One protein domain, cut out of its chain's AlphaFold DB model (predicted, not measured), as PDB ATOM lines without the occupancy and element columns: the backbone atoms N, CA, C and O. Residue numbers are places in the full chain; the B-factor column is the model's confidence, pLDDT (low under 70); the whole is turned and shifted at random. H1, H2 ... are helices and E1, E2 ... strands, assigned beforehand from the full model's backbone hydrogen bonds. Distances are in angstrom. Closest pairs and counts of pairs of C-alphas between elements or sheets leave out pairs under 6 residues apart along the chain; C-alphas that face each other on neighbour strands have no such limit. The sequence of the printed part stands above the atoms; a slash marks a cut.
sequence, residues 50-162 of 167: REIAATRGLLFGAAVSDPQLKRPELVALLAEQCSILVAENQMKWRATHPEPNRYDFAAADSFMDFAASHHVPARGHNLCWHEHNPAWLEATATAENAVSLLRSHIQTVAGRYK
ATOM      1  N   ARG A  50     -18.041  -3.880 -63.371       97.19
ATOM      2  CA  ARG A  50     -19.126  -3.314 -62.548       97.19
ATOM      3  C   ARG A  50     -19.827  -2.116 -63.189       97.19
ATOM      4  O   ARG A  50     -21.033  -1.979 -63.026       97.19
ATOM      5  N   GLU A  51     -19.101  -1.262 -63.910       97.38
ATOM      6  CA  GLU A  51     -19.655  -0.064 -64.557       97.38
ATOM      7  C   GLU A  51     -20.484  -0.474 -65.773       97.38
ATOM      8  O   GLU A  51     -21.633  -0.055 -65.908       97.38
ATOM      9  N   ILE A  52     -19.953  -1.384 -66.594       97.44
ATOM     10  CA  ILE A  52     -20.673  -1.964 -67.733       97.44
ATOM     11  C   ILE A  52     -21.955  -2.661 -67.258       97.44
ATOM     12  O   ILE A  52     -23.024  -2.426 -67.826       97.44
ATOM     13  N   ALA A  53     -21.884  -3.481 -66.204       97.94
ATOM     14  CA  ALA A  53     -23.056  -4.153 -65.643       97.94
ATOM     15  C   ALA A  53     -24.088  -3.157 -65.084       97.94
ATOM     16  O   ALA A  53     -25.288  -3.310 -65.332       97.94
ATOM     17  N   ALA A  54     -23.630  -2.091 -64.421       97.31
ATOM     18  CA  ALA A  54     -24.495  -1.058 -63.863       97.31
ATOM     19  C   ALA A  54     -25.306  -0.313 -64.936       97.31
ATOM     20  O   ALA A  54     -26.469  -0.001 -64.683       97.31
ATOM     21  N   THR A  55     -24.776  -0.117 -66.155       97.81
ATOM     22  CA  THR A  55     -25.553   0.469 -67.278       97.81
ATOM     23  C   THR A  55     -26.816  -0.326 -67.629       97.81
ATOM     24  O   THR A  55     -27.723   0.199 -68.273       97.81
ATOM     25  N   ARG A  56     -26.890  -1.590 -67.194       97.81
ATOM     26  CA  ARG A  56     -28.018  -2.504 -67.405       97.81
ATOM     27  C   ARG A  56     -28.777  -2.831 -66.117       97.81
ATOM     28  O   ARG A  56     -29.617  -3.724 -66.129       97.81
ATOM     29  N   GLY A  57     -28.470  -2.153 -65.009       97.25
ATOM     30  CA  GLY A  57     -29.051  -2.448 -63.696       97.25
ATOM     31  C   GLY A  57     -28.632  -3.808 -63.126       97.25
ATOM     32  O   GLY A  57     -29.369  -4.385 -62.332       97.25
ATOM     33  N   LEU A  58     -27.478  -4.340 -63.541       97.56
ATOM     34  CA  LEU A  58     -26.945  -5.619 -63.068       97.56
ATOM     35  C   LEU A  58     -25.765  -5.409 -62.115       97.56
ATOM     36  O   LEU A  58     -25.014  -4.441 -62.228       97.56
ATOM     37  N   LEU A  59     -25.569  -6.369 -61.209       97.56
ATOM     38  CA  LEU A  59     -24.348  -6.482 -60.416       97.56
ATOM     39  C   LEU A  59     -23.376  -7.443 -61.105       97.56
ATOM     40  O   LEU A  59     -23.781  -8.501 -61.587       97.56
ATOM     41  N   PHE A  60     -22.094  -7.085 -61.120       98.06
ATOM     42  CA  PHE A  60     -21.012  -7.974 -61.530       98.06
ATOM     43  C   PHE A  60     -20.207  -8.358 -60.294       98.06
ATOM     44  O   PHE A  60     -19.879  -7.500 -59.478       98.06
ATOM     45  N   GLY A  61     -19.885  -9.635 -60.131       97.56
ATOM     46  CA  GLY A  61     -19.238 -10.107 -58.916       97.56
ATOM     47  C   GLY A  61     -18.426 -11.370 -59.106       97.56
ATOM     48  O   GLY A  61     -18.425 -11.972 -60.180       97.56
ATOM     49  N   ALA A  62     -17.753 -11.773 -58.034       97.75
ATOM     50  CA  ALA A  62     -16.896 -12.949 -58.011       97.75
ATOM     51  C   ALA A  62     -17.072 -13.755 -56.718       97.75
ATOM     52  O   ALA A  62     -17.417 -13.211 -55.664       97.75
ATOM     53  N   ALA A  63     -16.803 -15.058 -56.817       97.69
ATOM     54  CA  ALA A  63     -16.586 -15.919 -55.663       97.69
ATOM     55  C   ALA A  63     -15.122 -15.835 -55.226       97.69
ATOM     56  O   ALA A  63     -14.238 -15.827 -56.083       97.69
ATOM     57  N   VAL A  64     -14.875 -15.758 -53.917       96.31
ATOM     58  CA  VAL A  64     -13.523 -15.558 -53.378       96.31
ATOM     59  C   VAL A  64     -13.230 -16.520 -52.229       96.31
ATOM     60  O   VAL A  64     -14.003 -16.617 -51.270       96.31
ATOM     61  N   SER A  65     -12.095 -17.214 -52.301       94.81
ATOM     62  CA  SER A  65     -11.569 -18.065 -51.223       94.81
ATOM     63  C   SER A  65     -10.516 -17.362 -50.355       94.81
ATOM     64  O   SER A  65      -9.892 -16.383 -50.757       94.81
ATOM     65  N   ASP A  66     -10.253 -17.886 -49.157       88.75
ATOM     66  CA  ASP A  66      -9.280 -17.295 -48.225       88.75
ATOM     67  C   ASP A  66      -7.858 -17.178 -48.789       88.75
ATOM     68  O   ASP A  66      -7.205 -16.163 -48.537       88.75
ATOM     69  N   PRO A  67      -7.328 -18.147 -49.564       91.44
ATOM     70  CA  PRO A  67      -6.018 -17.986 -50.185       91.44
ATOM     71  C   PRO A  67      -5.992 -16.849 -51.211       91.44
ATOM     72  O   PRO A  67      -4.971 -16.184 -51.365       91.44
ATOM     73  N   GLN A  68      -7.111 -16.599 -51.898       91.94
ATOM     74  CA  GLN A  68      -7.238 -15.516 -52.871       91.94
ATOM     75  C   GLN A  68      -7.247 -14.141 -52.197       91.94
ATOM     76  O   GLN A  68      -6.634 -13.213 -52.718       91.94
ATOM     77  N   LEU A  69      -7.840 -14.024 -51.005       87.56
ATOM     78  CA  LEU A  69      -7.821 -12.789 -50.208       87.56
ATOM     79  C   LEU A  69      -6.415 -12.382 -49.738       87.56
ATOM     80  O   LEU A  69      -6.197 -11.237 -49.357       87.56
ATOM     81  N   LYS A  70      -5.442 -13.297 -49.789       87.94
ATOM     82  CA  LYS A  70      -4.041 -13.038 -49.419       87.94
ATOM     83  C   LYS A  70      -3.178 -12.570 -50.593       87.94
ATOM     84  O   LYS A  70      -1.983 -12.355 -50.408       87.94
ATOM     85  N   ARG A  71      -3.753 -12.438 -51.793       93.38
ATOM     86  CA  ARG A  71      -3.055 -12.042 -53.022       93.38
ATOM     87  C   ARG A  71      -3.339 -10.570 -53.350       93.38
ATOM     88  O   ARG A  71      -4.437 -10.279 -53.830       93.38
ATOM     89  N   PRO A  72      -2.396  -9.638 -53.112       90.75
ATOM     90  CA  PRO A  72      -2.647  -8.200 -53.251       90.75
ATOM     91  C   PRO A  72      -3.139  -7.788 -54.642       90.75
ATOM     92  O   PRO A  72      -4.018  -6.939 -54.766       90.75
ATOM     93  N   GLU A  73      -2.612  -8.418 -55.691       92.12
ATOM     94  CA  GLU A  73      -2.992  -8.144 -57.074       92.12
ATOM     95  C   GLU A  73      -4.437  -8.555 -57.376       92.12
ATOM     96  O   GLU A  73      -5.154  -7.853 -58.086       92.12
ATOM     97  N   LEU A  74      -4.896  -9.664 -56.790       92.31
ATOM     98  CA  LEU A  74      -6.269 -10.128 -56.950       92.31
ATOM     99  C   LEU A  74      -7.232  -9.272 -56.127       92.31
ATOM    100  O   LEU A  74      -8.308  -8.935 -56.608       92.31
ATOM    101  N   VAL A  75      -6.835  -8.874 -54.918       90.50
ATOM    102  CA  VAL A  75      -7.607  -7.956 -54.072       90.50
ATOM    103  C   VAL A  75      -7.883  -6.636 -54.793       90.50
ATOM    104  O   VAL A  75      -9.034  -6.201 -54.843       90.50
ATOM    105  N   ALA A  76      -6.852  -6.030 -55.390       91.56
ATOM    106  CA  ALA A  76      -7.000  -4.794 -56.152       91.56
ATOM    107  C   ALA A  76      -7.974  -4.976 -57.327       91.56
ATOM    108  O   ALA A  76      -8.898  -4.179 -57.492       91.56
ATOM    109  N   LEU A  77      -7.827  -6.071 -58.081       94.69
ATOM    110  CA  LEU A  77      -8.704  -6.382 -59.208       94.69
ATOM    111  C   LEU A  77     -10.162  -6.595 -58.775       94.69
ATOM    112  O   LEU A  77     -11.075  -6.098 -59.428       94.69
ATOM    113  N   LEU A  78     -10.403  -7.313 -57.676       95.00
ATOM    114  CA  LEU A  78     -11.751  -7.557 -57.157       95.00
ATOM    115  C   LEU A  78     -12.426  -6.252 -56.722       95.00
ATOM    116  O   LEU A  78     -13.567  -6.004 -57.111       95.00
ATOM    117  N   ALA A  79     -11.719  -5.411 -55.963       91.62
ATOM    118  CA  ALA A  79     -12.232  -4.123 -55.499       91.62
ATOM    119  C   ALA A  79     -12.512  -3.154 -56.660       91.62
ATOM    120  O   ALA A  79     -13.439  -2.341 -56.597       91.62
ATOM    121  N   GLU A  80     -11.726  -3.244 -57.731       94.62
ATOM    122  CA  GLU A  80     -11.930  -2.448 -58.930       94.62
ATOM    123  C   GLU A  80     -13.112  -2.961 -59.767       94.62
ATOM    124  O   GLU A  80     -13.985  -2.186 -60.159       94.62
ATOM    125  N   GLN A  81     -13.166  -4.264 -60.039       96.81
ATOM    126  CA  GLN A  81     -14.046  -4.820 -61.068       96.81
ATOM    127  C   GLN A  81     -15.411  -5.278 -60.547       96.81
ATOM    128  O   GLN A  81     -16.350  -5.353 -61.340       96.81
ATOM    129  N   CYS A  82     -15.553  -5.580 -59.253       97.75
ATOM    130  CA  CYS A  82     -16.775  -6.158 -58.690       97.75
ATOM    131  C   CYS A  82     -17.653  -5.119 -57.976       97.75
ATOM    132  O   CYS A  82     -17.169  -4.182 -57.345       97.75
ATOM    133  N   SER A  83     -18.968  -5.323 -58.052       97.88
ATOM    134  CA  SER A  83     -19.996  -4.643 -57.256       97.88
ATOM    135  C   SER A  83     -20.663  -5.550 -56.219       97.88
ATOM    136  O   SER A  83     -21.468  -5.069 -55.428       97.88
ATOM    137  N   ILE A  84     -20.337  -6.845 -56.194       98.25
ATOM    138  CA  ILE A  84     -20.756  -7.789 -55.151       98.25
ATOM    139  C   ILE A  84     -19.747  -8.942 -55.046       98.25
ATOM    140  O   ILE A  84     -19.175  -9.354 -56.055       98.25
ATOM    141  N   LEU A  85     -19.533  -9.484 -53.848       97.88
ATOM    142  CA  LEU A  85     -18.698 -10.671 -53.628       97.88
ATOM    143  C   LEU A  85     -19.483 -11.784 -52.944       97.88
ATOM    144  O   LEU A  85     -20.443 -11.535 -52.217       97.88
ATOM    145  N   VAL A  86     -19.050 -13.025 -53.140       98.38
ATOM    146  CA  VAL A  86     -19.569 -14.195 -52.425       98.38
ATOM    147  C   VAL A  86     -18.410 -15.030 -51.887       98.38
ATOM    148  O   VAL A  86     -17.403 -15.213 -52.569       98.38
ATOM    149  N   ALA A  87     -18.530 -15.528 -50.658       97.81
ATOM    150  CA  ALA A  87     -17.553 -16.464 -50.116       97.81
ATOM    151  C   ALA A  87     -17.627 -17.777 -50.903       97.81
ATOM    152  O   ALA A  87     -18.712 -18.341 -51.060       97.81
ATOM    153  N   GLU A  88     -16.493 -18.278 -51.391       97.88
ATOM    154  CA  GLU A  88     -16.468 -19.511 -52.184       97.88
ATOM    155  C   GLU A  88     -16.907 -20.728 -51.348       97.88
ATOM    156  O   GLU A  88     -17.716 -21.543 -51.798       97.88
ATOM    157  N   ASN A  89     -16.406 -20.837 -50.111       97.88
ATOM    158  CA  ASN A  89     -16.681 -21.971 -49.216       97.88
ATOM    159  C   ASN A  89     -16.849 -21.592 -47.738       97.88
ATOM    160  O   ASN A  89     -17.441 -22.350 -46.974       97.88
ATOM    161  N   GLN A  90     -16.350 -20.432 -47.328       97.88
ATOM    162  CA  GLN A  90     -16.181 -20.038 -45.930       97.88
ATOM    163  C   GLN A  90     -17.507 -19.896 -45.184       97.88
ATOM    164  O   GLN A  90     -17.548 -20.065 -43.972       97.88
ATOM    165  N   MET A  91     -18.592 -19.613 -45.907       98.25
ATOM    166  CA  MET A  91     -19.937 -19.475 -45.349       98.25
ATOM    167  C   MET A  91     -20.802 -20.735 -45.514       98.25
ATOM    168  O   MET A  91     -21.968 -20.722 -45.124       98.25
ATOM    169  N   LYS A  92     -20.265 -21.827 -46.078       98.38
ATOM    170  CA  LYS A  92     -20.986 -23.104 -46.196       98.38
ATOM    171  C   LYS A  92     -21.090 -23.798 -44.836       98.38
ATOM    172  O   LYS A  92     -20.309 -23.523 -43.921       98.38
ATOM    173  N   TRP A  93     -22.023 -24.743 -44.713       98.25
ATOM    174  CA  TRP A  93     -22.319 -25.418 -43.443       98.25
ATOM    175  C   TRP A  93     -21.079 -26.075 -42.828       98.25
ATOM    176  O   TRP A  93     -20.763 -25.824 -41.669       98.25
ATOM    177  N   ARG A  94     -20.315 -26.855 -43.606       98.00
ATOM    178  CA  ARG A  94     -19.093 -27.515 -43.111       98.00
ATOM    179  C   ARG A  94     -18.054 -26.540 -42.557       98.00
ATOM    180  O   ARG A  94     -17.368 -26.897 -41.607       98.00
ATOM    181  N   ALA A  95     -17.930 -25.352 -43.147       98.06
ATOM    182  CA  ALA A  95     -16.987 -24.338 -42.683       98.06
ATOM    183  C   ALA A  95     -17.495 -23.644 -41.412       98.06
ATOM    184  O   ALA A  95     -16.748 -23.508 -40.452       98.06
ATOM    185  N   THR A  96     -18.774 -23.261 -41.390       98.44
ATOM    186  CA  THR A  96     -19.353 -22.462 -40.297       98.44
ATOM    187  C   THR A  96     -19.732 -23.273 -39.061       98.44
ATOM    188  O   THR A  96     -19.728 -22.745 -37.951       98.44
ATOM    189  N   HIS A  97     -20.054 -24.559 -39.217       98.25
ATOM    190  CA  HIS A  97     -20.512 -25.440 -38.137       98.25
ATOM    191  C   HIS A  97     -19.848 -26.826 -38.243       98.25
ATOM    192  O   HIS A  97     -20.512 -27.826 -38.536       98.25
ATOM    193  N   PRO A  98     -18.516 -26.908 -38.046       98.06
ATOM    194  CA  PRO A  98     -17.738 -28.123 -38.302       98.06
ATOM    195  C   PRO A  98     -18.000 -29.258 -37.304       98.06
ATOM    196  O   PRO A  98     -17.749 -30.414 -37.637       98.06
ATOM    197  N   GLU A  99     -18.510 -28.960 -36.104       98.00
ATOM    198  CA  GLU A  99     -18.797 -29.939 -35.044       98.00
ATOM    199  C   GLU A  99     -20.153 -29.657 -34.377       98.00
ATOM    200  O   GLU A  99     -20.532 -28.489 -34.285       98.00
ATOM    201  N   PRO A 100     -20.866 -30.666 -33.831       95.00
ATOM    202  CA  PRO A 100     -22.234 -30.495 -33.323       95.00
ATOM    203  C   PRO A 100     -22.399 -29.326 -32.349       95.00
ATOM    204  O   PRO A 100     -23.351 -28.555 -32.451       95.00
ATOM    205  N   ASN A 101     -21.424 -29.154 -31.453       96.00
ATOM    206  CA  ASN A 101     -21.456 -28.164 -30.379       96.00
ATOM    207  C   ASN A 101     -20.499 -26.980 -30.613       96.00
ATOM    208  O   ASN A 101     -20.243 -26.222 -29.678       96.00
ATOM    209  N   ARG A 102     -19.943 -26.815 -31.825       97.31
ATOM    210  CA  ARG A 102     -18.998 -25.729 -32.130       97.31
ATOM    211  C   ARG A 102     -19.221 -25.134 -33.517       97.31
ATOM    212  O   ARG A 102     -19.048 -25.809 -34.530       97.31
ATOM    213  N   TYR A 103     -19.492 -23.832 -33.542       98.50
ATOM    214  CA  TYR A 103     -19.390 -23.012 -34.748       98.50
ATOM    215  C   TYR A 103     -17.976 -22.446 -34.905       98.50
ATOM    216  O   TYR A 103     -17.320 -22.130 -33.911       98.50
ATOM    217  N   ASP A 104     -17.536 -22.288 -36.148       98.50
ATOM    218  CA  ASP A 104     -16.301 -21.601 -36.513       98.50
ATOM    219  C   ASP A 104     -16.609 -20.542 -37.575       98.50
ATOM    220  O   ASP A 104     -17.005 -20.855 -38.691       98.50
ATOM    221  N   PHE A 105     -16.455 -19.271 -37.216       98.50
ATOM    222  CA  PHE A 105     -16.733 -18.154 -38.117       98.50
ATOM    223  C   PHE A 105     -15.472 -17.441 -38.595       98.50
ATOM    224  O   PHE A 105     -15.597 -16.460 -39.315       98.50
ATOM    225  N   ALA A 106     -14.267 -17.905 -38.244       97.56
ATOM    226  CA  ALA A 106     -13.041 -17.148 -38.499       97.56
ATOM    227  C   ALA A 106     -12.847 -16.830 -39.994       97.56
ATOM    228  O   ALA A 106     -12.601 -15.684 -40.369       97.56
ATOM    229  N   ALA A 107     -13.026 -17.833 -40.854       96.69
ATOM    230  CA  ALA A 107     -12.921 -17.683 -42.304       96.69
ATOM    231  C   ALA A 107     -14.045 -16.805 -42.887       96.69
ATOM    232  O   ALA A 107     -13.803 -15.910 -43.698       96.69
ATOM    233  N   ALA A 108     -15.287 -17.028 -42.447       97.88
ATOM    234  CA  ALA A 108     -16.442 -16.258 -42.902       97.88
ATOM    235  C   ALA A 108     -16.346 -14.780 -42.488       97.88
ATOM    236  O   ALA A 108     -16.617 -13.895 -43.297       97.88
ATOM    237  N   ASP A 109     -15.907 -14.506 -41.261       97.62
ATOM    238  CA  ASP A 109     -15.693 -13.154 -40.755       97.62
ATOM    239  C   ASP A 109     -14.559 -12.460 -41.512       97.62
ATOM    240  O   ASP A 109     -14.741 -11.331 -41.952       97.62
ATOM    241  N   SER A 110     -13.444 -13.155 -41.776       95.69
ATOM    242  CA  SER A 110     -12.354 -12.607 -42.593       95.69
ATOM    243  C   SER A 110     -12.829 -12.194 -43.989       95.69
ATOM    244  O   SER A 110     -12.413 -11.149 -44.491       95.69
ATOM    245  N   PHE A 111     -13.700 -12.984 -44.623       96.94
ATOM    246  CA  PHE A 111     -14.310 -12.623 -45.903       96.94
ATOM    247  C   PHE A 111     -15.242 -11.408 -45.775       96.94
ATOM    248  O   PHE A 111     -15.181 -10.488 -46.592       96.94
ATOM    249  N   MET A 112     -16.098 -11.381 -44.751       97.56
ATOM    250  CA  MET A 112     -17.047 -10.283 -44.542       97.56
ATOM    251  C   MET A 112     -16.348  -8.962 -44.215       97.56
ATOM    252  O   MET A 112     -16.805  -7.903 -44.647       97.56
ATOM    253  N   ASP A 113     -15.252  -9.016 -43.467       95.50
ATOM    254  CA  ASP A 113     -14.454  -7.848 -43.108       95.50
ATOM    255  C   ASP A 113     -13.684  -7.320 -44.322       95.50
ATOM    256  O   ASP A 113     -13.644  -6.110 -44.532       95.50
ATOM    257  N   PHE A 114     -13.177  -8.210 -45.180       93.88
ATOM    258  CA  PHE A 114     -12.607  -7.833 -46.473       93.88
ATOM    259  C   PHE A 114     -13.632  -7.132 -47.377       93.88
ATOM    260  O   PHE A 114     -13.380  -6.048 -47.906       93.88
ATOM    261  N   ALA A 115     -14.812  -7.732 -47.552       95.38
ATOM    262  CA  ALA A 115     -15.868  -7.151 -48.375       95.38
ATOM    263  C   ALA A 115     -16.252  -5.750 -47.856       95.38
ATOM    264  O   ALA A 115     -16.324  -4.788 -48.626       95.38
ATOM    265  N   ALA A 116     -16.383  -5.610 -46.532       95.81
ATOM    266  CA  ALA A 116     -16.662  -4.337 -45.880       95.81
ATOM    267  C   ALA A 116     -15.535  -3.304 -46.060       95.81
ATOM    268  O   ALA A 116     -15.831  -2.159 -46.399       95.81
ATOM    269  N   SER A 117     -14.259  -3.678 -45.891       94.50
ATOM    270  CA  SER A 117     -13.130  -2.740 -46.019       94.50
ATOM    271  C   SER A 117     -12.983  -2.178 -47.434       94.50
ATOM    272  O   SER A 117     -12.516  -1.055 -47.613       94.50
ATOM    273  N   HIS A 118     -13.415  -2.940 -48.441       93.50
ATOM    274  CA  HIS A 118     -13.430  -2.518 -49.840       93.50
ATOM    275  C   HIS A 118     -14.771  -1.922 -50.293       93.50
ATOM    276  O   HIS A 118     -14.912  -1.589 -51.466       93.50
ATOM    277  N   HIS A 119     -15.732  -1.735 -49.380       94.62
ATOM    278  CA  HIS A 119     -17.072  -1.215 -49.675       94.62
ATOM    279  C   HIS A 119     -17.813  -2.028 -50.752       94.62
ATOM    280  O   HIS A 119     -18.624  -1.485 -51.505       94.62
ATOM    281  N   VAL A 120     -17.544  -3.334 -50.827       96.12
ATOM    282  CA  VAL A 120     -18.214  -4.243 -51.754       96.12
ATOM    283  C   VAL A 120     -19.245  -5.063 -50.974       96.12
ATOM    284  O   VAL A 120     -18.874  -5.781 -50.047       96.12
ATOM    285  N   PRO A 121     -20.542  -4.985 -51.313       97.12
ATOM    286  CA  PRO A 121     -21.568  -5.803 -50.679       97.12
ATOM    287  C   PRO A 121     -21.270  -7.304 -50.783       97.12
ATOM    288  O   PRO A 121     -20.740  -7.786 -51.787       97.12
ATOM    289  N   ALA A 122     -21.668  -8.058 -49.760       97.88
ATOM    290  CA  ALA A 122     -21.523  -9.507 -49.724       97.88
ATOM    291  C   ALA A 122     -22.858 -10.213 -49.993       97.88
ATOM    292  O   ALA A 122     -23.901  -9.828 -49.462       97.88
ATOM    293  N   ARG A 123     -22.818 -11.291 -50.773       98.25
ATOM    294  CA  ARG A 123     -23.916 -12.244 -50.948       98.25
ATOM    295  C   ARG A 123     -23.722 -13.432 -50.013       98.25
ATOM    296  O   ARG A 123     -22.644 -14.019 -49.972       98.25
ATOM    297  N   GLY A 124     -24.787 -13.836 -49.325       97.50
ATOM    298  CA  GLY A 124     -24.784 -15.053 -48.518       97.50
ATOM    299  C   GLY A 124     -24.819 -16.303 -49.399       97.50
ATOM    300  O   GLY A 124     -25.689 -16.445 -50.259       97.50
ATOM    301  N   HIS A 125     -23.886 -17.228 -49.185       97.75
ATOM    302  CA  HIS A 125     -23.868 -18.532 -49.846       97.75
ATOM    303  C   HIS A 125     -23.199 -19.556 -48.921       97.75
ATOM    304  O   HIS A 125     -21.994 -19.520 -48.719       97.75
ATOM    305  N   ASN A 126     -23.933 -20.462 -48.291       97.81
ATOM    306  CA  ASN A 126     -25.372 -20.724 -48.338       97.81
ATOM    307  C   ASN A 126     -25.793 -21.333 -46.995       97.81
ATOM    308  O   ASN A 126     -24.951 -21.836 -46.261       97.81
ATOM    309  N   LEU A 127     -27.094 -21.349 -46.697       97.62
ATOM    310  CA  LEU A 127     -27.584 -21.863 -45.408       97.62
ATOM    311  C   LEU A 127     -28.088 -23.313 -45.464       97.62
ATOM    312  O   LEU A 127     -28.104 -24.000 -44.454       97.62
ATOM    313  N   CYS A 128     -28.532 -23.782 -46.630       96.50
ATOM    314  CA  CYS A 128     -29.052 -25.137 -46.808       96.50
ATOM    315  C   CYS A 128     -28.669 -25.648 -48.191       96.50
ATOM    316  O   CYS A 128     -29.030 -25.023 -49.189       96.50
ATOM    317  N   TRP A 129     -27.928 -26.750 -48.257       97.31
ATOM    318  CA  TRP A 129     -27.536 -27.394 -49.508       97.31
ATOM    319  C   TRP A 129     -27.171 -28.859 -49.245       97.31
ATOM    320  O   TRP A 129     -26.920 -29.245 -48.107       97.31
ATOM    321  N   HIS A 130     -27.205 -29.693 -50.280       95.06
ATOM    322  CA  HIS A 130     -26.912 -31.121 -50.150       95.06
ATOM    323  C   HIS A 130     -25.405 -31.415 -50.182       95.06
ATOM    324  O   HIS A 130     -24.984 -32.465 -49.711       95.06
ATOM    325  N   GLU A 131     -24.594 -30.492 -50.707       95.75
ATOM    326  CA  GLU A 131     -23.136 -30.587 -50.676       95.75
ATOM    327  C   GLU A 131     -22.538 -29.771 -49.528       95.75
ATOM    328  O   GLU A 131     -23.168 -28.867 -48.980       95.75
ATOM    329  N   HIS A 132     -21.268 -30.049 -49.214       96.00
ATOM    330  CA  HIS A 132     -20.507 -29.326 -48.189       96.00
ATOM    331  C   HIS A 132     -21.182 -29.341 -46.806       96.00
ATOM    332  O   HIS A 132     -21.029 -28.406 -46.015       96.00
ATOM    333  N   ASN A 133     -21.870 -30.438 -46.493       97.62
ATOM    334  CA  ASN A 133     -22.368 -30.725 -45.157       97.62
ATOM    335  C   ASN A 133     -21.228 -31.245 -44.263       97.62
ATOM    336  O   ASN A 133     -20.296 -31.900 -44.752       97.62
ATOM    337  N   PRO A 134     -21.213 -30.910 -42.962       97.62
ATOM    338  CA  PRO A 134     -20.256 -31.497 -42.035       97.62
ATOM    339  C   PRO A 134     -20.618 -32.962 -41.757       97.62
ATOM    340  O   PRO A 134     -21.794 -33.315 -41.681       97.62
ATOM    341  N   ALA A 135     -19.610 -33.812 -41.546       97.75
ATOM    342  CA  ALA A 135     -19.814 -35.253 -41.362       97.75
ATOM    343  C   ALA A 135     -20.750 -35.585 -40.186       97.75
ATOM    344  O   ALA A 135     -21.511 -36.547 -40.245       97.75
ATOM    345  N   TRP A 136     -20.738 -34.771 -39.123       97.81
ATOM    346  CA  TRP A 136     -21.629 -34.980 -37.983       97.81
ATOM    347  C   TRP A 136     -23.104 -34.778 -38.342       97.81
ATOM    348  O   TRP A 136     -23.953 -35.470 -37.789       97.81
ATOM    349  N   LEU A 137     -23.418 -33.859 -39.261       97.56
ATOM    350  CA  LEU A 137     -24.790 -33.629 -39.705       97.56
ATOM    351  C   LEU A 137     -25.275 -34.843 -40.489       97.56
ATOM    352  O   LEU A 137     -26.339 -35.373 -40.194       97.56
ATOM    353  N   GLU A 138     -24.459 -35.322 -41.427       96.00
ATOM    354  CA  GLU A 138     -24.768 -36.514 -42.226       96.00
ATOM    355  C   GLU A 138     -24.956 -37.762 -41.352       96.00
ATOM    356  O   GLU A 138     -25.820 -38.586 -41.633       96.00
ATOM    357  N   ALA A 139     -24.199 -37.877 -40.258       97.31
ATOM    358  CA  ALA A 139     -24.294 -39.006 -39.338       97.31
ATOM    359  C   ALA A 139     -25.486 -38.942 -38.364       97.31
ATOM    360  O   ALA A 139     -25.839 -39.964 -37.780       97.31
ATOM    361  N   THR A 140     -26.076 -37.764 -38.130       96.31
ATOM    362  CA  THR A 140     -27.060 -37.563 -37.042       96.31
ATOM    363  C   THR A 140     -28.411 -37.024 -37.496       96.31
ATOM    364  O   THR A 140     -29.376 -37.097 -36.731       96.31
ATOM    365  N   ALA A 141     -28.515 -36.486 -38.711       96.38
ATOM    366  CA  ALA A 141     -29.765 -35.958 -39.232       96.38
ATOM    367  C   ALA A 141     -30.769 -37.085 -39.530       96.38
ATOM    368  O   ALA A 141     -30.465 -38.055 -40.221       96.38
ATOM    369  N   THR A 142     -31.996 -36.922 -39.042       97.88
ATOM    370  CA  THR A 142     -33.149 -37.793 -39.296       97.88
ATOM    371  C   THR A 142     -34.358 -36.949 -39.700       97.88
ATOM    372  O   THR A 142     -34.350 -35.723 -39.555       97.88
ATOM    373  N   ALA A 143     -35.429 -37.582 -40.187       97.44
ATOM    374  CA  ALA A 143     -36.659 -36.870 -40.544       97.44
ATOM    375  C   ALA A 143     -37.259 -36.104 -39.347       97.44
ATOM    376  O   ALA A 143     -37.811 -35.016 -39.511       97.44
ATOM    377  N   GLU A 144     -37.099 -36.640 -38.138       98.25
ATOM    378  CA  GLU A 144     -37.642 -36.093 -36.896       98.25
ATOM    379  C   GLU A 144     -36.863 -34.864 -36.408       98.25
ATOM    380  O   GLU A 144     -37.456 -33.961 -35.814       98.25
ATOM    381  N   ASN A 145     -35.547 -34.800 -36.652       97.75
ATOM    382  CA  ASN A 145     -34.694 -33.724 -36.131       97.75
ATOM    383  C   ASN A 145     -34.250 -32.690 -37.185       97.75
ATOM    384  O   ASN A 145     -33.834 -31.591 -36.802       97.75
ATOM    385  N   ALA A 146     -34.380 -32.982 -38.486       96.19
ATOM    386  CA  ALA A 146     -33.834 -32.152 -39.564       96.19
ATOM    387  C   ALA A 146     -34.334 -30.701 -39.523       96.19
ATOM    388  O   ALA A 146     -33.552 -29.767 -39.694       96.19
ATOM    389  N   VAL A 147     -35.623 -30.491 -39.229       97.69
ATOM    390  CA  VAL A 147     -36.208 -29.143 -39.118       97.69
ATOM    391  C   VAL A 147     -35.564 -28.349 -37.980       97.69
ATOM    392  O   VAL A 147     -35.310 -27.154 -38.132       97.69
ATOM    393  N   SER A 148     -35.296 -28.999 -36.846       98.00
ATOM    394  CA  SER A 148     -34.683 -28.355 -35.682       98.00
ATOM    395  C   SER A 148     -33.218 -27.996 -35.949       98.00
ATOM    396  O   SER A 148     -32.802 -26.861 -35.692       98.00
ATOM    397  N   LEU A 149     -32.460 -28.924 -36.545       97.31
ATOM    398  CA  LEU A 149     -31.065 -28.711 -36.938       97.31
ATOM    399  C   LEU A 149     -30.939 -27.564 -37.946       97.31
ATOM    400  O   LEU A 149     -30.176 -26.625 -37.723       97.31
ATOM    401  N   LEU A 150     -31.746 -27.595 -39.009       97.50
ATOM    402  CA  LEU A 150     -31.726 -26.573 -40.050       97.50
ATOM    403  C   LEU A 150     -32.141 -25.200 -39.513       97.50
ATOM    404  O   LEU A 150     -31.487 -24.201 -39.805       97.50
ATOM    405  N   ARG A 151     -33.195 -25.137 -38.690       98.44
ATOM    406  CA  ARG A 151     -33.630 -23.885 -38.057       98.44
ATOM    407  C   ARG A 151     -32.527 -23.293 -37.186       98.44
ATOM    408  O   ARG A 151     -32.263 -22.100 -37.295       98.44
ATOM    409  N   SER A 152     -31.883 -24.117 -36.361       98.06
ATOM    410  CA  SER A 152     -30.806 -23.679 -35.469       98.06
ATOM    411  C   SER A 152     -29.606 -23.153 -36.261       98.06
ATOM    412  O   SER A 152     -29.089 -22.079 -35.946       98.06
ATOM    413  N   HIS A 153     -29.213 -23.853 -37.330       98.25
ATOM    414  CA  HIS A 153     -28.141 -23.420 -38.225       98.25
ATOM    415  C   HIS A 153     -28.469 -22.088 -38.913       98.25
ATOM    416  O   HIS A 153     -27.706 -21.128 -38.799       98.25
ATOM    417  N   ILE A 154     -29.647 -21.984 -39.542       98.31
ATOM    418  CA  ILE A 154     -30.109 -20.757 -40.206       98.31
ATOM    419  C   ILE A 154     -30.133 -19.583 -39.227       98.31
ATOM    420  O   ILE A 154     -29.589 -18.526 -39.533       98.31
ATOM    421  N   GLN A 155     -30.742 -19.750 -38.050       98.56
ATOM    422  CA  GLN A 155     -30.859 -18.674 -37.064       98.56
ATOM    423  C   GLN A 155     -29.493 -18.211 -36.556       98.56
ATOM    424  O   GLN A 155     -29.281 -17.010 -36.406       98.56
ATOM    425  N   THR A 156     -28.561 -19.140 -36.339       98.69
ATOM    426  CA  THR A 156     -27.214 -18.810 -35.859       98.69
ATOM    427  C   THR A 156     -26.421 -18.055 -36.926       98.69
ATOM    428  O   THR A 156     -25.918 -16.962 -36.661       98.69
ATOM    429  N   VAL A 157     -26.342 -18.593 -38.148       98.44
ATOM    430  CA  VAL A 157     -25.525 -18.008 -39.223       98.44
ATOM    431  C   VAL A 157     -26.149 -16.715 -39.755       98.44
ATOM    432  O   VAL A 157     -25.477 -15.685 -39.811       98.44
ATOM    433  N   ALA A 158     -27.443 -16.716 -40.093       98.19
ATOM    434  CA  ALA A 158     -28.117 -15.512 -40.583       98.19
ATOM    435  C   ALA A 158     -28.232 -14.438 -39.490       98.19
ATOM    436  O   ALA A 158     -28.122 -13.248 -39.779       98.19
ATOM    437  N   GLY A 159     -28.405 -14.848 -38.227       98.44
ATOM    438  CA  GLY A 159     -28.405 -13.944 -37.080       98.44
ATOM    439  C   GLY A 159     -27.068 -13.226 -36.905       98.44
ATOM    440  O   GLY A 159     -27.059 -12.007 -36.734       98.44
ATOM    441  N   ARG A 160     -25.943 -13.948 -37.022       98.44
ATOM    442  CA  ARG A 160     -24.591 -13.368 -36.940       98.44
ATOM    443  C   ARG A 160     -24.353 -12.279 -37.988       98.44
ATOM    444  O   ARG A 160     -23.768 -11.248 -37.668       98.44
ATOM    445  N   TYR A 161     -24.805 -12.497 -39.223       98.31
ATOM    446  CA  TYR A 161     -24.567 -11.580 -40.346       98.31
ATOM    447  C   TYR A 161     -25.752 -10.654 -40.660       98.31
ATOM    448  O   TYR A 161     -25.800 -10.043 -41.732       98.31
ATOM    449  N   LYS A 162     -26.703 -10.513 -39.729       97.81
ATOM    450  CA  LYS A 162     -27.873  -9.644 -39.888       97.81
ATOM    451  C   LYS A 162     -27.447  -8.213 -40.240       97.81
ATOM    452  O   LYS A 162     -26.670  -7.592 -39.522       97.81
TER     453      LYS A 162
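Overview. This is residues 50 to 162 of the 167 residues of the protein "GH10 domain-containing protein" of Acidobacteria bacterium (UniProt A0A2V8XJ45). An elongated, helix-rich domain: one end holds a small sheet of two parallel strands, E1 and E2, with H3 packed on it at E1 and H5 at E2, while H6 and the start of the long helix H7 make the other end. The short helix H4 lies in the middle, H1 lies at the tip of the sheet end, and H7 runs back from the far end toward the middle; a long stretch without named elements, residues 118 to 134, leads from H5 past E2 to H6. The printed part has 113 residues with seven named helices and two named strands, in the order H1 E1 H2 H3 E2 H4 H5 H6 H7, and its class is mostly helix. With a radius of gyration of the C-alphas of 16.0 A it is only just loose, close to compact, and the C-alphas span 49 by 30 by 23 A.

Along the chain. The printed part begins with H1, residues 50 to 54, whose first C-alpha, that of Arg 50, is at (-19.126, -3.314, -62.548). After it come strand E1, residues 61 to 64, 9.6 A from first to last C-alpha, and the four-residue helix H2, residues 66 to 69. H3, residues 72 to 81, is 14.2 A long, and strand E2, residues 84 to 87, is 10.5 A long, with the C-alpha of Ile 84 at (-20.756, -7.789, -55.151). H4 is residues 93 to 96, and H5, residues 106 to 117, measures 16.3 A. H6, residues 135 to 140, spans 8.7 A. H7, residues 146 to 160, is the longest helix at 21.1 A, and its last C-alpha, that of Arg 160, is at (-24.591, -13.368, -36.940).

Arrangement. E1 and E2 are parallel neighbours, with 22 degrees between their directions; N 64 and O 86 are 2.9 A apart and N 86 and O 62 are 3.0 A apart, both within hydrogen-bond range. E1, H2, H3 and E2 form a strand-helix-strand unit, two parallel neighbour strands with helices between them, and its crossover is right-handed. Residues 85 to 86 of E2 also form a short parallel pairing with residues 122 to 123. The closest C-alphas of E1 and H3 are those of Ala 62 and Leu 78, 7.5 A apart; those of E2 and H5 are Ala 87 and Phe 111, 6.6 A apart. H2 touches H5, with the C-alphas of Asp 66 and Ala 107 closest at 7.0 A. H2 and H3 only just touch, and only at the corner by their link, with 3 pairs of C-alphas within 8 A, the closest being Leu 69 and Val 75 at 6.2 A. H1 is close to H3 but not clearly touching, at 5.5 A between the C-alphas of Arg 50 and Gln 81. H4 is close but not clearly touching to H5, at 7.3 A between the C-alphas of Thr 96 and Ala 108, and to H7, at 7.7 A between those of Thr 96 and Val 157. H6 and H7 are near each other, while H5 and H7 are apart. In H1, H3, H5, H6 and H7 every O i to N i+4 pair is within hydrogen-bond range; H2 and H4 are too short for such a pair.

Size, cuts and confidence. The two C-alphas farthest apart are those of Thr 55 and Glu 144, at 49.1 A. The printed part has no cut. The link from H5 to H6, 17 residues, is long. The mean pLDDT of the printed part is 96.6, and no printed residue is under 70.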